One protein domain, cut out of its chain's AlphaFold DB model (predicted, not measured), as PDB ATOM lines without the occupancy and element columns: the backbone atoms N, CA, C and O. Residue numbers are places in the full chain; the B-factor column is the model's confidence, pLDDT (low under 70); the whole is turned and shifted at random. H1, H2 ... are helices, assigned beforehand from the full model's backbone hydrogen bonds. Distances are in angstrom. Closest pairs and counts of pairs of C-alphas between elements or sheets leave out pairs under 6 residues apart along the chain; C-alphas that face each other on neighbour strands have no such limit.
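Overview. This is residues 88 to 145 of the 174 residues of the protein "Hypothetical protein" of Emiliania huxleyi (UniProt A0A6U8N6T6). A long helical hairpin: H2 folds back beside H1 and crosses it at a slant, with a seven-residue link at one end. Residues 138 to 145, the last residues of H2 and the tail after it, stick out from the body. The printed part has 58 residues with two named helices, H1 then H2, and no named strand; its class is all helix. It is loose, with a radius of gyration of the C-alphas of 14.9 A, and spans 50 by 18 by 13 A.

Arrangement. H2, residues 117 to 139, touches H1, residues 88 to 109, with residues 123 to 133 alone, and H1 touches it with residues 89 to 99 alone. The closest C-alphas are those of Val 99 and Cys 123, 6.1 A apart. The two run opposite ways at a steep tilt of 38 degrees, only just past shallow, and form a helical hairpin. Every O i to N i+4 pair is within hydrogen-bond range in H2, and 17 of 18 are in H1.

Along the chain. H2 measures 32.8 A from C-alpha 117 at (110.500, 140.853, 88.319) to C-alpha 139 at (140.587, 150.560, 96.893). H1 measures 32.0 A and begins with C-alpha 88 at (134.576, 151.256, 81.846).

Size, cuts and confidence. The C-alphas farthest apart, those of Thr 113 and Pro 145, are 51.5 A apart. The printed part has no cut, and the link from H1 to H2 is short. Mean pLDDT of the printed part is 81.2; residues 112 to 114 and 141 to 145 are under 70.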
ATOM      1  N   VAL A  88     135.420 152.065  80.950       77.38
ATOM      2  CA  VAL A  88     134.576 151.256  81.846       77.38
ATOM      3  C   VAL A  88     133.668 152.117  82.736       77.38
ATOM      4  O   VAL A  88     132.472 151.854  82.823       77.38
ATOM      5  N   GLY A  89     134.201 153.172  83.363       77.94
ATOM      6  CA  GLY A  89     133.413 154.068  84.218       77.94
ATOM      7  C   GLY A  89     132.299 154.782  83.452       77.94
ATOM      8  O   GLY A  89     131.188 154.923  83.955       77.94
ATOM      9  N   THR A  90     132.564 155.155  82.201       78.44
ATOM     10  CA  THR A  90     131.554 155.765  81.332       78.44
ATOM     11  C   THR A  90     130.453 154.791  80.911       78.44
ATOM     12  O   THR A  90     129.290 155.186  80.852       78.44
ATOM     13  N   ALA A  91     130.781 153.515  80.678       82.31
ATOM     14  CA  ALA A  91     129.793 152.485  80.356       82.31
ATOM     15  C   ALA A  91     128.859 152.204  81.543       82.31
ATOM     16  O   ALA A  91     127.646 152.100  81.372       82.31
ATOM     17  N   ILE A  92     129.408 152.147  82.759       84.94
ATOM     18  CA  ILE A  92     128.623 151.949  83.984       84.94
ATOM     19  C   ILE A  92     127.689 153.136  84.215       84.94
ATOM     20  O   ILE A  92     126.496 152.933  84.426       84.94
ATOM     21  N   LEU A  93     128.189 154.369  84.095       82.12
ATOM     22  CA  LEU A  93     127.364 155.575  84.225       82.12
ATOM     23  C   LEU A  93     126.263 155.616  83.147       82.12
ATOM     24  O   LEU A  93     125.122 155.978  83.430       82.12
ATOM     25  N   GLY A  94     126.573 155.149  81.933       84.50
ATOM     26  CA  GLY A  94     125.616 154.956  80.844       84.50
ATOM     27  C   GLY A  94     124.473 153.991  81.180       84.50
ATOM     28  O   GLY A  94     123.324 154.272  80.845       84.50
ATOM     29  N   ASN A  95     124.753 152.894  81.882       86.94
ATOM     30  CA  ASN A  95     123.715 151.959  82.329       86.94
ATOM     31  C   ASN A  95     122.921 152.514  83.521       86.94
ATOM     32  O   ASN A  95     121.695 152.412  83.549       86.94
ATOM     33  N   VAL A  96     123.593 153.182  84.465       87.19
ATOM     34  CA  VAL A  96     122.939 153.816  85.621       87.19
ATOM     35  C   VAL A  96     121.951 154.897  85.175       87.19
ATOM     36  O   VAL A  96     120.827 154.919  85.673       87.19
ATOM     37  N   LYS A  97     122.298 155.748  84.192       87.94
ATOM     38  CA  LYS A  97     121.354 156.767  83.689       87.94
ATOM     39  C   LYS A  97     120.078 156.144  83.116       87.94
ATOM     40  O   LYS A  97     119.014 156.723  83.276       87.94
ATOM     41  N   ILE A  98     120.172 154.984  82.457       88.69
ATOM     42  CA  ILE A  98     119.014 154.328  81.836       88.69
ATOM     43  C   ILE A  98     118.067 153.852  82.935       88.69
ATOM     44  O   ILE A  98     116.876 154.132  82.866       88.69
ATOM     45  N   VAL A  99     118.596 153.222  83.985       89.50
ATOM     46  CA  VAL A  99     117.797 152.783  85.138       89.50
ATOM     47  C   VAL A  99     117.126 153.959  85.847       89.50
ATOM     48  O   VAL A  99     115.940 153.881  86.158       89.50
ATOM     49  N   LEU A 100     117.839 155.071  86.047       86.44
ATOM     50  CA  LEU A 100     117.257 156.279  86.641       86.44
ATOM     51  C   LEU A 100     116.139 156.869  85.775       86.44
ATOM     52  O   LEU A 100     115.107 157.259  86.313       86.44
ATOM     53  N   LEU A 101     116.311 156.902  84.449       88.12
ATOM     54  CA  LEU A 101     115.263 157.359  83.536       88.12
ATOM     55  C   LEU A 101     114.044 156.434  83.553       88.12
ATOM     56  O   LEU A 101     112.923 156.929  83.542       88.12
ATOM     57  N   LEU A 102     114.232 155.114  83.617       87.38
ATOM     58  CA  LEU A 102     113.120 154.164  83.734       87.38
ATOM     59  C   LEU A 102     112.353 154.362  85.044       87.38
ATOM     60  O   LEU A 102     111.125 154.420  85.036       87.38
ATOM     61  N   PHE A 103     113.075 154.523  86.153       85.75
ATOM     62  CA  PHE A 103     112.474 154.789  87.453       85.75
ATOM     63  C   PHE A 103     111.698 156.110  87.458       85.75
ATOM     64  O   PHE A 103     110.526 156.134  87.831       85.75
ATOM     65  N   LEU A 104     112.304 157.193  86.971       85.94
ATOM     66  CA  LEU A 104     111.663 158.505  86.928       85.94
ATOM     67  C   LEU A 104     110.439 158.513  86.003       85.94
ATOM     68  O   LEU A 104     109.406 159.058  86.381       85.94
ATOM     69  N   SER A 105     110.518 157.852  84.845       85.50
ATOM     70  CA  SER A 105     109.372 157.653  83.953       85.50
ATOM     71  C   SER A 105     108.243 156.898  84.653       85.50
ATOM     72  O   SER A 105     107.105 157.347  84.604       85.50
ATOM     73  N   SER A 106     108.536 155.807  85.371       83.38
ATOM     74  CA  SER A 106     107.498 155.073  86.110       83.38
ATOM     75  C   SER A 106     106.874 155.879  87.252       83.38
ATOM     76  O   SER A 106     105.689 155.723  87.529       83.38
ATOM     77  N   LEU A 107     107.647 156.770  87.883       84.38
ATOM     78  CA  LEU A 107     107.157 157.657  88.935       84.38
ATOM     79  C   LEU A 107     106.228 158.722  88.341       84.38
ATOM     80  O   LEU A 107     105.133 158.930  88.854       84.38
ATOM     81  N   ILE A 108     106.631 159.345  87.230       85.88
ATOM     82  CA  ILE A 108     105.840 160.365  86.526       85.88
ATOM     83  C   ILE A 108     104.545 159.779  85.951       85.88
ATOM     84  O   ILE A 108     103.511 160.438  86.013       85.88
ATOM     85  N   LEU A 109     104.583 158.557  85.411       83.31
ATOM     86  CA  LEU A 109     103.403 157.881  84.858       83.31
ATOM     87  C   LEU A 109     102.507 157.249  85.940       83.31
ATOM     88  O   LEU A 109     101.384 156.858  85.641       83.31
ATOM     89  N   GLY A 110     102.972 157.148  87.191       74.81
ATOM     90  CA  GLY A 110     102.211 156.557  88.298       74.81
ATOM     91  C   GLY A 110     102.067 155.029  88.239       74.81
ATOM     92  O   GLY A 110     101.365 154.449  89.063       74.81
ATOM     93  N   GLU A 111     102.754 154.351  87.318       74.56
ATOM     94  CA  GLU A 111     102.662 152.900  87.085       74.56
ATOM     95  C   GLU A 111     103.686 152.086  87.900       74.56
ATOM     96  O   GLU A 111     104.270 151.109  87.425       74.56
ATOM     97  N   LEU A 112     103.916 152.456  89.164       63.81
ATOM     98  CA  LEU A 112     104.857 151.731  90.036       63.81
ATOM     99  C   LEU A 112     104.436 150.266  90.282       63.81
ATOM    100  O   LEU A 112     105.264 149.437  90.650       63.81
ATOM    101  N   THR A 113     103.167 149.924  90.037       58.72
ATOM    102  CA  THR A 113     102.604 148.573  90.203       58.72
ATOM    103  C   THR A 113     102.870 147.642  89.008       58.72
ATOM    104  O   THR A 113     102.752 146.430  89.151       58.72
ATOM    105  N   GLY A 114     103.263 148.169  87.839       68.06
ATOM    106  CA  GLY A 114     103.462 147.388  86.605       68.06
ATOM    107  C   GLY A 114     104.848 146.751  86.442       68.06
ATOM    108  O   GLY A 114     105.162 146.221  85.376       68.06
ATOM    109  N   TRP A 115     105.711 146.832  87.456       72.44
ATOM    110  CA  TRP A 115     107.102 146.398  87.333       72.44
ATOM    111  C   TRP A 115     107.233 144.873  87.299       72.44
ATOM    112  O   TRP A 115     106.900 144.171  88.254       72.44
ATOM    113  N   SER A 116     107.796 144.353  86.207       81.00
ATOM    114  CA  SER A 116     108.154 142.939  86.099       81.00
ATOM    115  C   SER A 116     109.339 142.599  87.010       81.00
ATOM    116  O   SER A 116     110.277 143.390  87.153       81.00
ATOM    117  N   ALA A 117     109.366 141.374  87.547       82.31
ATOM    118  CA  ALA A 117     110.500 140.853  88.319       82.31
ATOM    119  C   ALA A 117     111.842 140.992  87.571       82.31
ATOM    120  O   ALA A 117     112.873 141.282  88.178       82.31
ATOM    121  N   ASN A 118     111.821 140.878  86.239       84.44
ATOM    122  CA  ASN A 118     113.006 141.038  85.396       84.44
ATOM    123  C   ASN A 118     113.527 142.488  85.370       84.44
ATOM    124  O   ASN A 118     114.739 142.703  85.356       84.44
ATOM    125  N   GLN A 119     112.638 143.489  85.395       82.69
ATOM    126  CA  GLN A 119     113.034 144.903  85.465       82.69
ATOM    127  C   GLN A 119     113.644 145.231  86.824       82.69
ATOM    128  O   GLN A 119     114.681 145.895  86.886       82.69
ATOM    129  N   PHE A 120     113.047 144.719  87.902       85.12
ATOM    130  CA  PHE A 120     113.594 144.885  89.243       85.12
ATOM    131  C   PHE A 120     114.986 144.250  89.360       85.12
ATOM    132  O   PHE A 120     115.928 144.905  89.806       85.12
ATOM    133  N   LEU A 121     115.149 143.021  88.857       88.69
ATOM    134  CA  LEU A 121     116.438 142.330  88.818       88.69
ATOM    135  C   LEU A 121     117.494 143.124  88.032       88.69
ATOM    136  O   LEU A 121     118.619 143.282  88.503       88.69
ATOM    137  N   GLY A 122     117.130 143.676  86.870       87.31
ATOM    138  CA  GLY A 122     118.018 144.524  86.068       87.31
ATOM    139  C   GLY A 122     118.450 145.805  86.791       87.31
ATOM    140  O   GLY A 122     119.623 146.190  86.725       87.31
ATOM    141  N   CYS A 123     117.540 146.439  87.535       86.50
ATOM    142  CA  CYS A 123     117.854 147.617  88.346       86.50
ATOM    143  C   CYS A 123     118.834 147.268  89.472       86.50
ATOM    144  O   CYS A 123     119.870 147.923  89.606       86.50
ATOM    145  N   VAL A 124     118.556 146.201  90.230       88.81
ATOM    146  CA  VAL A 124     119.426 145.730  91.319       88.81
ATOM    147  C   VAL A 124     120.817 145.381  90.794       88.81
ATOM    148  O   VAL A 124     121.810 145.850  91.347       88.81
ATOM    149  N   LEU A 125     120.906 144.634  89.689       89.44
ATOM    150  CA  LEU A 125     122.180 144.293  89.052       89.44
ATOM    151  C   LEU A 125     122.967 145.533  88.627       89.44
ATOM    152  O   LEU A 125     124.180 145.584  88.821       89.44
ATOM    153  N   THR A 126     122.296 146.546  88.080       90.19
ATOM    154  CA  THR A 126     122.952 147.784  87.638       90.19
ATOM    155  C   THR A 126     123.535 148.556  88.820       90.19
ATOM    156  O   THR A 126     124.699 148.963  88.771       90.19
ATOM    157  N   PHE A 127     122.776 148.713  89.908       90.38
ATOM    158  CA  PHE A 127     123.266 149.388  91.112       90.38
ATOM    159  C   PHE A 127     124.350 148.584  91.836       90.38
ATOM    160  O   PHE A 127     125.349 149.165  92.257       90.38
ATOM    161  N   ALA A 128     124.216 147.258  91.912       90.69
ATOM    162  CA  ALA A 128     125.245 146.384  92.473       90.69
ATOM    163  C   ALA A 128     126.555 146.482  91.677       90.69
ATOM    164  O   ALA A 128     127.625 146.635  92.261       90.69
ATOM    165  N   SER A 129     126.471 146.482  90.343       86.06
ATOM    166  CA  SER A 129     127.629 146.645  89.454       86.06
ATOM    167  C   SER A 129     128.300 148.009  89.634       86.06
ATOM    168  O   SER A 129     129.527 148.099  89.697       86.06
ATOM    169  N   ALA A 130     127.506 149.078  89.756       88.00
ATOM    170  CA  ALA A 130     128.017 150.421  90.012       88.00
ATOM    171  C   ALA A 130     128.693 150.533  91.389       88.00
ATOM    172  O   ALA A 130     129.767 151.127  91.495       88.00
ATOM    173  N   GLY A 131     128.107 149.929  92.426       88.94
ATOM    174  CA  GLY A 131     128.682 149.864  93.770       88.94
ATOM    175  C   GLY A 131     129.998 149.085  93.806       88.94
ATOM    176  O   GLY A 131     130.998 149.593  94.309       88.94
ATOM    177  N   ALA A 132     130.029 147.897  93.195       88.75
ATOM    178  CA  ALA A 132     131.233 147.076  93.094       88.75
ATOM    179  C   ALA A 132     132.363 147.807  92.351       88.75
ATOM    180  O   ALA A 132     133.501 147.825  92.816       88.75
ATOM    181  N   TYR A 133     132.052 148.475  91.236       86.62
ATOM    182  CA  TYR A 133     133.032 149.279  90.508       86.62
ATOM    183  C   TYR A 133     133.571 150.447  91.339       86.62
ATOM    184  O   TYR A 133     134.783 150.666  91.370       86.62
ATOM    185  N   SER A 134     132.696 151.185  92.029       85.31
ATOM    186  CA  SER A 134     133.102 152.284  92.910       85.31
ATOM    187  C   SER A 134     134.015 151.801  94.033       85.31
ATOM    188  O   SER A 134     135.028 152.444  94.297       85.31
ATOM    189  N   TYR A 135     133.708 150.649  94.638       87.81
ATOM    190  CA  TYR A 135     134.542 150.039  95.672       87.81
ATOM    191  C   TYR A 135     135.924 149.662  95.131       87.81
ATOM    192  O   TYR A 135     136.929 150.140  95.648       87.81
ATOM    193  N   ILE A 136     135.982 148.904  94.029       87.44
ATOM    194  CA  ILE A 136     137.248 148.482  93.408       87.44
ATOM    195  C   ILE A 136     138.096 149.696  93.019       87.44
ATOM    196  O   ILE A 136     139.302 149.709  93.255       87.44
ATOM    197  N   LYS A 137     137.485 150.736  92.444       83.44
ATOM    198  CA  LYS A 137     138.193 151.961  92.057       83.44
ATOM    199  C   LYS A 137     138.685 152.756  93.272       83.44
ATOM    200  O   LYS A 137     139.740 153.375  93.181       83.44
ATOM    201  N   ALA A 138     137.944 152.753  94.380       83.19
ATOM    202  CA  ALA A 138     138.335 153.430  95.616       83.19
ATOM    203  C   ALA A 138     139.480 152.710  96.346       83.19
ATOM    204  O   ALA A 138     140.319 153.369  96.953       83.19
ATOM    205  N   THR A 139     139.537 151.378  96.265       85.88
ATOM    206  CA  THR A 139     140.587 150.560  96.893       85.88
ATOM    207  C   THR A 139     141.784 150.294  95.981       85.88
ATOM    208  O   THR A 139     142.805 149.792  96.444       85.88
ATOM    209  N   ALA A 140     141.674 150.586  94.681       80.31
ATOM    210  CA  ALA A 140     142.771 150.412  93.741       80.31
ATOM    211  C   ALA A 140     143.942 151.346  94.107       80.31
ATOM    212  O   ALA A 140     143.728 152.552  94.279       80.31
ATOM    213  N   PRO A 141     145.187 150.834  94.178       67.44
ATOM    214  CA  PRO A 141     146.367 151.672  94.336       67.44
ATOM    215  C   PRO A 141     146.388 152.741  93.245       67.44
ATOM    216  O   PRO A 141     146.241 152.435  92.058       67.44
ATOM    217  N   LYS A 142     146.555 154.007  93.640       62.50
ATOM    218  CA  LYS A 142     146.685 155.102  92.677       62.50
ATOM    219  C   LYS A 142     147.886 154.787  91.776       62.50
ATOM    220  O   LYS A 142     148.963 154.536  92.320       62.50
ATOM    221  N   PRO A 143     147.734 154.786  90.438       56.94
ATOM    222  CA  PRO A 143     148.866 154.586  89.546       56.94
ATOM    223  C   PRO A 143     149.979 155.562  89.928       56.94
ATOM    224  O   PRO A 143     149.707 156.758  90.092       56.94
ATOM    225  N   ALA A 144     151.197 155.047  90.121       43.41
ATOM    226  CA  ALA A 144     152.363 155.887  90.360       43.41
ATOM    227  C   ALA A 144     152.428 156.948  89.246       43.41
ATOM    228  O   ALA A 144     152.147 156.609  88.089       43.41
ATOM    229  N   PRO A 145     152.741 158.220  89.562       44.66
ATOM    230  CA  PRO A 145     152.970 159.224  88.535       44.66
ATOM    231  C   PRO A 145     153.930 158.641  87.502       44.66
ATOM    232  O   PRO A 145     154.962 158.082  87.878       44.66
TER     233      PRO A 145